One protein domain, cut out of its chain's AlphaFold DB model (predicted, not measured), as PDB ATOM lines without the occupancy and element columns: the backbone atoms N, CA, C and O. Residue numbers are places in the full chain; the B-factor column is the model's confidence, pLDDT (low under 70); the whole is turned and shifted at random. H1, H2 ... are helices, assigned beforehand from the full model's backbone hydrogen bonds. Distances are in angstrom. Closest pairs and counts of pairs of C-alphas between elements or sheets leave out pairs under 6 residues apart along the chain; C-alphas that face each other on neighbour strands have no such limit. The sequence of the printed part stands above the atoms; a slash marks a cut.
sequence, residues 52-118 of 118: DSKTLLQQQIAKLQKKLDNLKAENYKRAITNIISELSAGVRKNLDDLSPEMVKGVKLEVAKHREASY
ATOM      1  N   ASP A  52     -31.130 -33.005 -15.305       80.44
ATOM      2  CA  ASP A  52     -31.591 -33.624 -16.540       80.44
ATOM      3  C   ASP A  52     -30.393 -33.808 -17.486       80.44
ATOM      4  O   ASP A  52     -29.797 -32.834 -17.957       80.44
ATOM      5  N   SER A  53     -30.058 -35.068 -17.777       76.38
ATOM      6  CA  SER A  53     -28.972 -35.454 -18.681       76.38
ATOM      7  C   SER A  53     -29.076 -34.790 -20.056       76.38
ATOM      8  O   SER A  53     -28.056 -34.370 -20.607       76.38
ATOM      9  N   LYS A  54     -30.286 -34.636 -20.611       78.00
ATOM     10  CA  LYS A  54     -30.491 -33.967 -21.903       78.00
ATOM     11  C   LYS A  54     -30.158 -32.483 -21.790       78.00
ATOM     12  O   LYS A  54     -29.389 -31.966 -22.602       78.00
ATOM     13  N   THR A  55     -30.680 -31.823 -20.760       84.19
ATOM     14  CA  THR A  55     -30.402 -30.405 -20.496       84.19
ATOM     15  C   THR A  55     -28.909 -30.162 -20.236       84.19
ATOM     16  O   THR A  55     -28.334 -29.211 -20.768       84.19
ATOM     17  N   LEU A  56     -28.240 -31.040 -19.479       85.88
ATOM     18  CA  LEU A  56     -26.799 -30.958 -19.222       85.88
ATOM     19  C   LEU A  56     -25.986 -31.055 -20.520       85.88
ATOM     20  O   LEU A  56     -25.098 -30.230 -20.751       85.88
ATOM     21  N   LEU A  57     -26.292 -32.032 -21.377       87.75
ATOM     22  CA  LEU A  57     -25.608 -32.206 -22.662       87.75
ATOM     23  C   LEU A  57     -25.827 -31.000 -23.581       87.75
ATOM     24  O   LEU A  57     -24.866 -30.486 -24.153       87.75
ATOM     25  N   GLN A  58     -27.057 -30.484 -23.667       91.69
ATOM     26  CA  GLN A  58     -27.360 -29.277 -24.442       91.69
ATOM     27  C   GLN A  58     -26.557 -28.063 -23.956       91.69
ATOM     28  O   GLN A  58     -25.971 -27.341 -24.765       91.69
ATOM     29  N   GLN A  59     -26.460 -27.862 -22.639       89.94
ATOM     30  CA  GLN A  59     -25.650 -26.786 -22.064       89.94
ATOM     31  C   GLN A  59     -24.159 -26.945 -22.388       89.94
ATOM     32  O   GLN A  59     -23.476 -25.950 -22.644       89.94
ATOM     33  N   GLN A  60     -23.634 -28.171 -22.371       92.94
ATOM     34  CA  GLN A  60     -22.238 -28.428 -22.731       92.94
ATOM     35  C   GLN A  60     -21.973 -28.158 -24.214       92.94
ATOM     36  O   GLN A  60     -20.990 -27.485 -24.533       92.94
ATOM     37  N   ILE A  61     -22.868 -28.596 -25.103       96.25
ATOM     38  CA  ILE A  61     -22.788 -28.326 -26.544       96.25
ATOM     39  C   ILE A  61     -22.770 -26.815 -26.800       96.25
ATOM     40  O   ILE A  61     -21.853 -26.322 -27.456       96.25
ATOM     41  N   ALA A  62     -23.702 -26.068 -26.202       96.44
ATOM     42  CA  ALA A  62     -23.771 -24.615 -26.357       96.44
ATOM     43  C   ALA A  62     -22.492 -23.913 -25.862       96.44
ATOM     44  O   ALA A  62     -21.980 -22.994 -26.506       96.44
ATOM     45  N   LYS A  63     -21.926 -24.364 -24.734       96.81
ATOM     46  CA  LYS A  63     -20.648 -23.839 -24.221       96.81
ATOM     47  C   LYS A  63     -19.490 -24.108 -25.180       96.81
ATOM     48  O   LYS A  63     -18.653 -23.226 -25.369       96.81
ATOM     49  N   LEU A  64     -19.417 -25.306 -25.760       97.56
ATOM     50  CA  LEU A  64     -18.366 -25.672 -26.712       97.56
ATOM     51  C   LEU A  64     -18.501 -24.905 -28.030       97.56
ATOM     52  O   LEU A  64     -17.497 -24.407 -28.532       97.56
ATOM     53  N   GLN A  65     -19.723 -24.734 -28.536       97.88
ATOM     54  CA  GLN A  65     -20.003 -23.917 -29.719       97.88
ATOM     55  C   GLN A  65     -19.550 -22.472 -29.505       97.88
ATOM     56  O   GLN A  65     -18.740 -21.966 -30.275       97.88
ATOM     57  N   LYS A  66     -19.934 -21.854 -28.381       97.94
ATOM     58  CA  LYS A  66     -19.491 -20.495 -28.044       97.94
ATOM     59  C   LYS A  66     -17.964 -20.374 -27.965       97.94
ATOM     60  O   LYS A  66     -17.398 -19.385 -28.419       97.94
ATOM     61  N   LYS A  67     -17.282 -21.369 -27.385       97.75
ATOM     62  CA  LYS A  67     -15.810 -21.395 -27.351       97.75
ATOM     63  C   LYS A  67     -15.214 -21.491 -28.755       97.75
ATOM     64  O   LYS A  67     -14.256 -20.783 -29.043       97.75
ATOM     65  N   LEU A  68     -15.772 -22.345 -29.610       97.94
ATOM     66  CA  LEU A  68     -15.318 -22.503 -30.987       97.94
ATOM     67  C   LEU A  68     -15.484 -21.206 -31.782       97.94
ATOM     68  O   LEU A  68     -14.556 -20.805 -32.481       97.94
ATOM     69  N   ASP A  69     -16.624 -20.536 -31.651       97.69
ATOM     70  CA  ASP A  69     -16.900 -19.287 -32.364       97.69
ATOM     71  C   ASP A  69     -15.961 -18.163 -31.914       97.69
ATOM     72  O   ASP A  69     -15.396 -17.457 -32.751       97.69
ATOM     73  N   ASN A  70     -15.700 -18.059 -30.606       97.56
ATOM     74  CA  ASN A  70     -14.709 -17.123 -30.078       97.56
ATOM     75  C   ASN A  70     -13.310 -17.401 -30.644       97.56
ATOM     76  O   ASN A  70     -12.660 -16.483 -31.137       97.56
ATOM     77  N   LEU A  71     -12.865 -18.662 -30.632       97.62
ATOM     78  CA  LEU A  71     -11.552 -19.038 -31.167       97.62
ATOM     79  C   LEU A  71     -11.441 -18.755 -32.669       97.62
ATOM     80  O   LEU A  71     -10.396 -18.298 -33.131       97.62
ATOM     81  N   LYS A  72     -12.509 -18.990 -33.439       95.94
ATOM     82  CA  LYS A  72     -12.557 -18.635 -34.864       95.94
ATOM     83  C   LYS A  72     -12.421 -17.127 -35.064       95.94
ATOM     84  O   LYS A  72     -11.627 -16.710 -35.902       95.94
ATOM     85  N   ALA A  73     -13.142 -16.322 -34.284       94.94
ATOM     86  CA  ALA A  73     -13.065 -14.866 -34.360       94.94
ATOM     87  C   ALA A  73     -11.671 -14.338 -33.975       94.94
ATOM     88  O   ALA A  73     -11.119 -13.479 -34.666       94.94
ATOM     89  N   GLU A  74     -11.065 -14.878 -32.915       96.00
ATOM     90  CA  GLU A  74      -9.702 -14.524 -32.505       96.00
ATOM     91  C   GLU A  74      -8.668 -14.913 -33.562       96.00
ATOM     92  O   GLU A  74      -7.780 -14.118 -33.877       96.00
ATOM     93  N   ASN A  75      -8.790 -16.110 -34.139       95.81
ATOM     94  CA  ASN A  75      -7.894 -16.566 -35.195       95.81
ATOM     95  C   ASN A  75      -8.031 -15.695 -36.452       95.81
ATOM     96  O   ASN A  75      -7.028 -15.246 -36.999       95.81
ATOM     97  N   TYR A  76      -9.261 -15.368 -36.854       93.44
ATOM     98  CA  TYR A  76      -9.519 -14.462 -37.975       93.44
ATOM     99  C   TYR A  76      -8.880 -13.085 -37.750       93.44
ATOM    100  O   TYR A  76      -8.177 -12.573 -38.624       93.44
ATOM    101  N   LYS A  77      -9.040 -12.512 -36.550       93.56
ATOM    102  CA  LYS A  77      -8.407 -11.237 -36.188       93.56
ATOM    103  C   LYS A  77      -6.880 -11.320 -36.273       93.56
ATOM    104  O   LYS A  77      -6.262 -10.449 -36.878       93.56
ATOM    105  N   ARG A  78      -6.273 -12.376 -35.716       94.31
ATOM    106  CA  ARG A  78      -4.818 -12.596 -35.785       94.31
ATOM    107  C   ARG A  78      -4.327 -12.744 -37.221       94.31
ATOM    108  O   ARG A  78      -3.313 -12.152 -37.567       94.31
ATOM    109  N   ALA A  79      -5.051 -13.488 -38.053       93.12
ATOM    110  CA  ALA A  79      -4.705 -13.667 -39.457       93.12
ATOM    111  C   ALA A  79      -4.678 -12.324 -40.201       93.12
ATOM    112  O   ALA A  79      -3.698 -12.030 -40.880       93.12
ATOM    113  N   ILE A  80      -5.691 -11.470 -40.008       93.50
ATOM    114  CA  ILE A  80      -5.700 -10.113 -40.578       93.50
ATOM    115  C   ILE A  80      -4.503  -9.296 -40.088       93.50
ATOM    116  O   ILE A  80      -3.801  -8.703 -40.906       93.50
ATOM    117  N   THR A  81      -4.244  -9.273 -38.778       92.81
ATOM    118  CA  THR A  81      -3.118  -8.517 -38.209       92.81
ATOM    119  C   THR A  81      -1.773  -8.977 -38.773       92.81
ATOM    120  O   THR A  81      -0.933  -8.139 -39.111       92.81
ATOM    121  N   ASN A  82      -1.574 -10.287 -38.930       92.94
ATOM    122  CA  ASN A  82      -0.355 -10.840 -39.515       92.94
ATOM    123  C   ASN A  82      -0.204 -10.424 -40.981       92.94
ATOM    124  O   ASN A  82       0.854  -9.932 -41.356       92.94
ATOM    125  N   ILE A  83      -1.269 -10.532 -41.783       92.62
ATOM    126  CA  ILE A  83      -1.243 -10.128 -43.197       92.62
ATOM    127  C   ILE A  83      -0.902  -8.641 -43.334       92.62
ATOM    128  O   ILE A  83      -0.067  -8.276 -44.158       92.62
ATOM    129  N   ILE A  84      -1.509  -7.773 -42.520       90.50
ATOM    130  CA  ILE A  84      -1.201  -6.336 -42.531       90.50
ATOM    131  C   ILE A  84       0.267  -6.101 -42.174       90.50
ATOM    132  O   ILE A  84       0.944  -5.342 -42.860       90.50
ATOM    133  N   SER A  85       0.778  -6.796 -41.158       89.69
ATOM    134  CA  SER A  85       2.183  -6.689 -40.749       89.69
ATOM    135  C   SER A  85       3.139  -7.138 -41.864       89.69
ATOM    136  O   SER A  85       4.129  -6.461 -42.130       89.69
ATOM    137  N   GLU A  86       2.824  -8.233 -42.565       90.31
ATOM    138  CA  GLU A  86       3.590  -8.724 -43.721       90.31
ATOM    139  C   GLU A  86       3.579  -7.739 -44.899       90.31
ATOM    140  O   GLU A  86       4.609  -7.565 -45.556       90.31
ATOM    141  N   LEU A  87       2.435  -7.095 -45.165       89.44
ATOM    142  CA  LEU A  87       2.307  -6.050 -46.187       89.44
ATOM    143  C   LEU A  87       3.136  -4.815 -45.813       89.44
ATOM    144  O   LEU A  87       3.875  -4.298 -46.647       89.44
ATOM    145  N   SER A  88       3.053  -4.360 -44.560       87.19
ATOM    146  CA  SER A  88       3.819  -3.209 -44.064       87.19
ATOM    147  C   SER A  88       5.328  -3.460 -44.075       87.19
ATOM    148  O   SER A  88       6.094  -2.542 -44.351       87.19
ATOM    149  N   ALA A  89       5.757  -4.698 -43.826       90.50
ATOM    150  CA  ALA A  89       7.156  -5.109 -43.931       90.50
ATOM    151  C   ALA A  89       7.620  -5.345 -45.385       90.50
ATOM    152  O   ALA A  89       8.799  -5.615 -45.612       90.50
ATOM    153  N   GLY A  90       6.715  -5.286 -46.371       87.75
ATOM    154  CA  GLY A  90       7.015  -5.540 -47.785       87.75
ATOM    155  C   GLY A  90       7.316  -7.006 -48.130       87.75
ATOM    156  O   GLY A  90       7.745  -7.292 -49.250       87.75
ATOM    157  N   VAL A  91       7.095  -7.936 -47.192       88.75
ATOM    158  CA  VAL A  91       7.305  -9.385 -47.379       88.75
ATOM    159  C   VAL A  91       6.234  -9.957 -48.306       88.75
ATOM    160  O   VAL A  91       6.534 -10.718 -49.227       88.75
ATOM    161  N   ARG A  92       4.981  -9.545 -48.094       87.44
ATOM    162  CA  ARG A  92       3.840  -9.886 -48.947       87.44
ATOM    163  C   ARG A  92       3.570  -8.732 -49.915       87.44
ATOM    164  O   ARG A  92       3.554  -7.576 -49.507       87.44
ATOM    165  N   LYS A  93       3.348  -9.043 -51.198       85.81
ATOM    166  CA  LYS A  93       3.147  -8.038 -52.268       85.81
ATOM    167  C   LYS A  93       1.727  -7.992 -52.839       85.81
ATOM    168  O   LYS A  93       1.346  -6.977 -53.411       85.81
ATOM    169  N   ASN A  94       0.955  -9.071 -52.704       86.56
ATOM    170  CA  ASN A  94      -0.421  -9.178 -53.193       86.56
ATOM    171  C   ASN A  94      -1.283 -10.005 -52.219       86.56
ATOM    172  O   ASN A  94      -0.809 -10.420 -51.160       86.56
ATOM    173  N   LEU A  95      -2.564 -10.177 -52.555       88.38
ATOM    174  CA  LEU A  95      -3.556 -10.892 -51.742       88.38
ATOM    175  C   LEU A  95      -4.293 -11.966 -52.556       88.38
ATOM    176  O   LEU A  95      -5.395 -12.365 -52.185       88.38
ATOM    177  N   ASP A  96      -3.720 -12.386 -53.683       89.00
ATOM    178  CA  ASP A  96      -4.395 -13.238 -54.672       89.00
ATOM    179  C   ASP A  96      -4.602 -14.672 -54.148       89.00
ATOM    180  O   ASP A  96      -5.476 -15.396 -54.620       89.00
ATOM    181  N   ASP A  97      -3.817 -15.066 -53.141       88.69
ATOM    182  CA  ASP A  97      -3.894 -16.335 -52.414       88.69
ATOM    183  C   ASP A  97      -4.993 -16.361 -51.336       88.69
ATOM    184  O   ASP A  97      -5.294 -17.420 -50.779       88.69
ATOM    185  N   LEU A  98      -5.587 -15.210 -51.010       89.25
ATOM    186  CA  LEU A  98      -6.545 -15.086 -49.917       89.25
ATOM    187  C   LEU A  98      -7.991 -15.234 -50.389       89.25
ATOM    188  O   LEU A  98      -8.376 -14.827 -51.483       89.25
ATOM    189  N   SER A  99      -8.843 -15.744 -49.496       92.19
ATOM    190  CA  SER A  99     -10.282 -15.756 -49.748       92.19
ATOM    191  C   SER A  99     -10.846 -14.326 -49.826       92.19
ATOM    192  O   SER A  99     -10.346 -13.421 -49.144       92.19
ATOM    193  N   PRO A 100     -11.941 -14.097 -50.576       91.38
ATOM    194  CA  PRO A 100     -12.568 -12.777 -50.672       91.38
ATOM    195  C   PRO A 100     -12.946 -12.175 -49.310       91.38
ATOM    196  O   PRO A 100     -12.845 -10.963 -49.110       91.38
ATOM    197  N   GLU A 101     -13.336 -13.017 -48.350       90.44
ATOM    198  CA  GLU A 101     -13.658 -12.599 -46.983       90.44
ATOM    199  C   GLU A 101     -12.434 -12.073 -46.225       90.44
ATOM    200  O   GLU A 101     -12.524 -11.059 -45.529       90.44
ATOM    201  N   MET A 102     -11.275 -12.719 -46.387       89.25
ATOM    202  CA  MET A 102     -10.015 -12.261 -45.796       89.25
ATOM    203  C   MET A 102      -9.556 -10.946 -46.430       89.25
ATOM    204  O   MET A 102      -9.195 -10.015 -45.710       89.25
ATOM    205  N   VAL A 103      -9.647 -10.824 -47.760       91.81
ATOM    206  CA  VAL A 103      -9.305  -9.583 -48.479       91.81
ATOM    207  C   VAL A 103     -10.171  -8.416 -48.006       91.81
ATOM    208  O   VAL A 103      -9.658  -7.324 -47.749       91.81
ATOM    209  N   LYS A 104     -11.484  -8.636 -47.859       92.25
ATOM    210  CA  LYS A 104     -12.409  -7.622 -47.335       92.25
ATOM    211  C   LYS A 104     -12.025  -7.195 -45.916       92.25
ATOM    212  O   LYS A 104     -12.001  -5.997 -45.639       92.25
ATOM    213  N   GLY A 105     -11.700  -8.153 -45.049       91.50
ATOM    214  CA  GLY A 105     -11.279  -7.886 -43.673       91.50
ATOM    215  C   GLY A 105      -9.997  -7.057 -43.587       91.50
ATOM    216  O   GLY A 105      -9.963  -6.057 -42.873       91.50
ATOM    217  N   VAL A 106      -8.976  -7.410 -44.374       91.19
ATOM    218  CA  VAL A 106      -7.711  -6.660 -44.448       91.19
ATOM    219  C   VAL A 106      -7.948  -5.221 -44.913       91.19
ATOM    220  O   VAL A 106      -7.482  -4.286 -44.267       91.19
ATOM    221  N   LYS A 107      -8.719  -5.019 -45.992       90.38
ATOM    222  CA  LYS A 107      -9.037  -3.672 -46.503       90.38
ATOM    223  C   LYS A 107      -9.761  -2.810 -45.467       90.38
ATOM    224  O   LYS A 107      -9.442  -1.631 -45.334       90.38
ATOM    225  N   LEU A 108     -10.717  -3.394 -44.742       91.19
ATOM    226  CA  LEU A 108     -11.462  -2.694 -43.697       91.19
ATOM    227  C   LEU A 108     -10.541  -2.241 -42.559       91.19
ATOM    228  O   LEU A 108     -10.642  -1.106 -42.103       91.19
ATOM    229  N   GLU A 109      -9.640  -3.106 -42.104       87.75
ATOM    230  CA  GLU A 109      -8.755  -2.783 -40.984       87.75
ATOM    231  C   GLU A 109      -7.683  -1.752 -41.376       87.75
ATOM    232  O   GLU A 109      -7.406  -0.826 -40.616       87.75
ATOM    233  N   VAL A 110      -7.154  -1.825 -42.604       87.19
ATOM    234  CA  VAL A 110      -6.256  -0.792 -43.152       87.19
ATOM    235  C   VAL A 110      -6.952   0.572 -43.235       87.19
ATOM    236  O   VAL A 110      -6.336   1.589 -42.912       87.19
ATOM    237  N   ALA A 111      -8.231   0.617 -43.626       88.19
ATOM    238  CA  ALA A 111      -8.999   1.862 -43.671       88.19
ATOM    239  C   ALA A 111      -9.125   2.511 -42.281       88.19
ATOM    240  O   ALA A 111      -8.831   3.696 -42.141       88.19
ATOM    241  N   LYS A 112      -9.438   1.723 -41.240       86.25
ATOM    242  CA  LYS A 112      -9.503   2.221 -39.853       86.25
ATOM    243  C   LYS A 112      -8.180   2.822 -39.379       86.25
ATOM    244  O   LYS A 112      -8.171   3.873 -38.747       86.25
ATOM    245  N   HIS A 113      -7.053   2.175 -39.684       78.12
ATOM    246  CA  HIS A 113      -5.736   2.694 -39.303       78.12
ATOM    247  C   HIS A 113      -5.378   3.999 -40.028       78.12
ATOM    248  O   HIS A 113      -4.696   4.851 -39.456       78.12
ATOM    249  N   ARG A 114      -5.859   4.181 -41.264       77.44
ATOM    250  CA  ARG A 114      -5.674   5.419 -42.031       77.44
ATOM    251  C   ARG A 114      -6.506   6.577 -41.473       77.44
ATOM    252  O   ARG A 114      -6.016   7.700 -41.453       77.44
ATOM    253  N   GLU A 115      -7.722   6.301 -41.006       75.38
ATOM    254  CA  GLU A 115      -8.605   7.284 -40.361       75.38
ATOM    255  C   GLU A 115      -8.111   7.688 -38.964       75.38
ATOM    256  O   GLU A 115      -8.225   8.848 -38.596       75.38
ATOM    257  N   ALA A 116      -7.508   6.765 -38.210       68.31
ATOM    258  CA  ALA A 116      -6.959   7.038 -36.875       68.31
ATOM    259  C   ALA A 116      -5.612   7.793 -36.874       68.31
ATOM    260  O   ALA A 116      -5.097   8.115 -35.805       68.31
ATOM    261  N   SER A 117      -5.014   8.021 -38.049       58.31
ATOM    262  CA  SER A 117      -3.737   8.738 -38.217       58.31
ATOM    263  C   SER A 117      -3.917  10.197 -38.680       58.31
ATOM    264  O   SER A 117      -2.931  10.848 -39.024       58.31
ATOM    265  N   TYR A 118      -5.164  10.681 -38.711       48.47
ATOM    266  CA  TYR A 118      -5.570  12.074 -38.937       48.47
ATOM    267  C   TYR A 118      -6.127  12.665 -37.642       48.47
ATOM    268  O   TYR A 118      -5.908  13.877 -37.425       48.47
TER     269      TYR A 118
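What this domain is: This is residues 52 to 118 of the 118 residues of an uncharacterized protein of Oryza meridionalis (UniProt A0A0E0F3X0). One long helix, H1, is crossed steeply near its last residues by a much shorter helix, H2, and a loop, residues 89 to 99, folds back from the end of H1 to begin H2. Residues 52 to 75 stick out as a long arm, made almost wholly of H1, and residues 111 to 118 stick out as a shorter one. The printed part has 67 residues with two named helices, H1 then H2, and no named strand; the class is all helix. It is extended, with a radius of gyration of the C-alphas of 17.7 A, and elongated, spanning 56 by 30 by 18 A.

How they stand to each other: H1, residues 53 to 88, touches H2, residues 100 to 115, with its residues 80 to 84 alone. The closest C-alphas of the two helices, those of Ile 80 and Val 106, are 5.6 A apart. Their lines stand at a steep tilt of 63 degrees, and they run the same way. In both H1 and H2, every O i to N i+4 pair is within hydrogen-bond range.

Where its parts are: H1 begins at C-alpha 53, (-28.972, -35.454, -18.681), and ends at C-alpha 88, (3.819, -3.209, -44.064); its first and last C-alphas are 52.5 A apart. H2 measures 22.9 A from C-alpha 100 to C-alpha 115, which is at (-8.605, 7.284, -40.361).

The domain as a whole: The two C-alphas farthest apart, those of Asp 52 and Tyr 118, are 57.2 A apart. Without the stretches that stand free, a body of 35 residues spans 22 by 18 by 14 A. The printed part has no cut, and the link from H1 to H2 is long, with 11 residues. The mean pLDDT of the printed part is 89.0; residues 116 to 118, at the chain's end, are under 70.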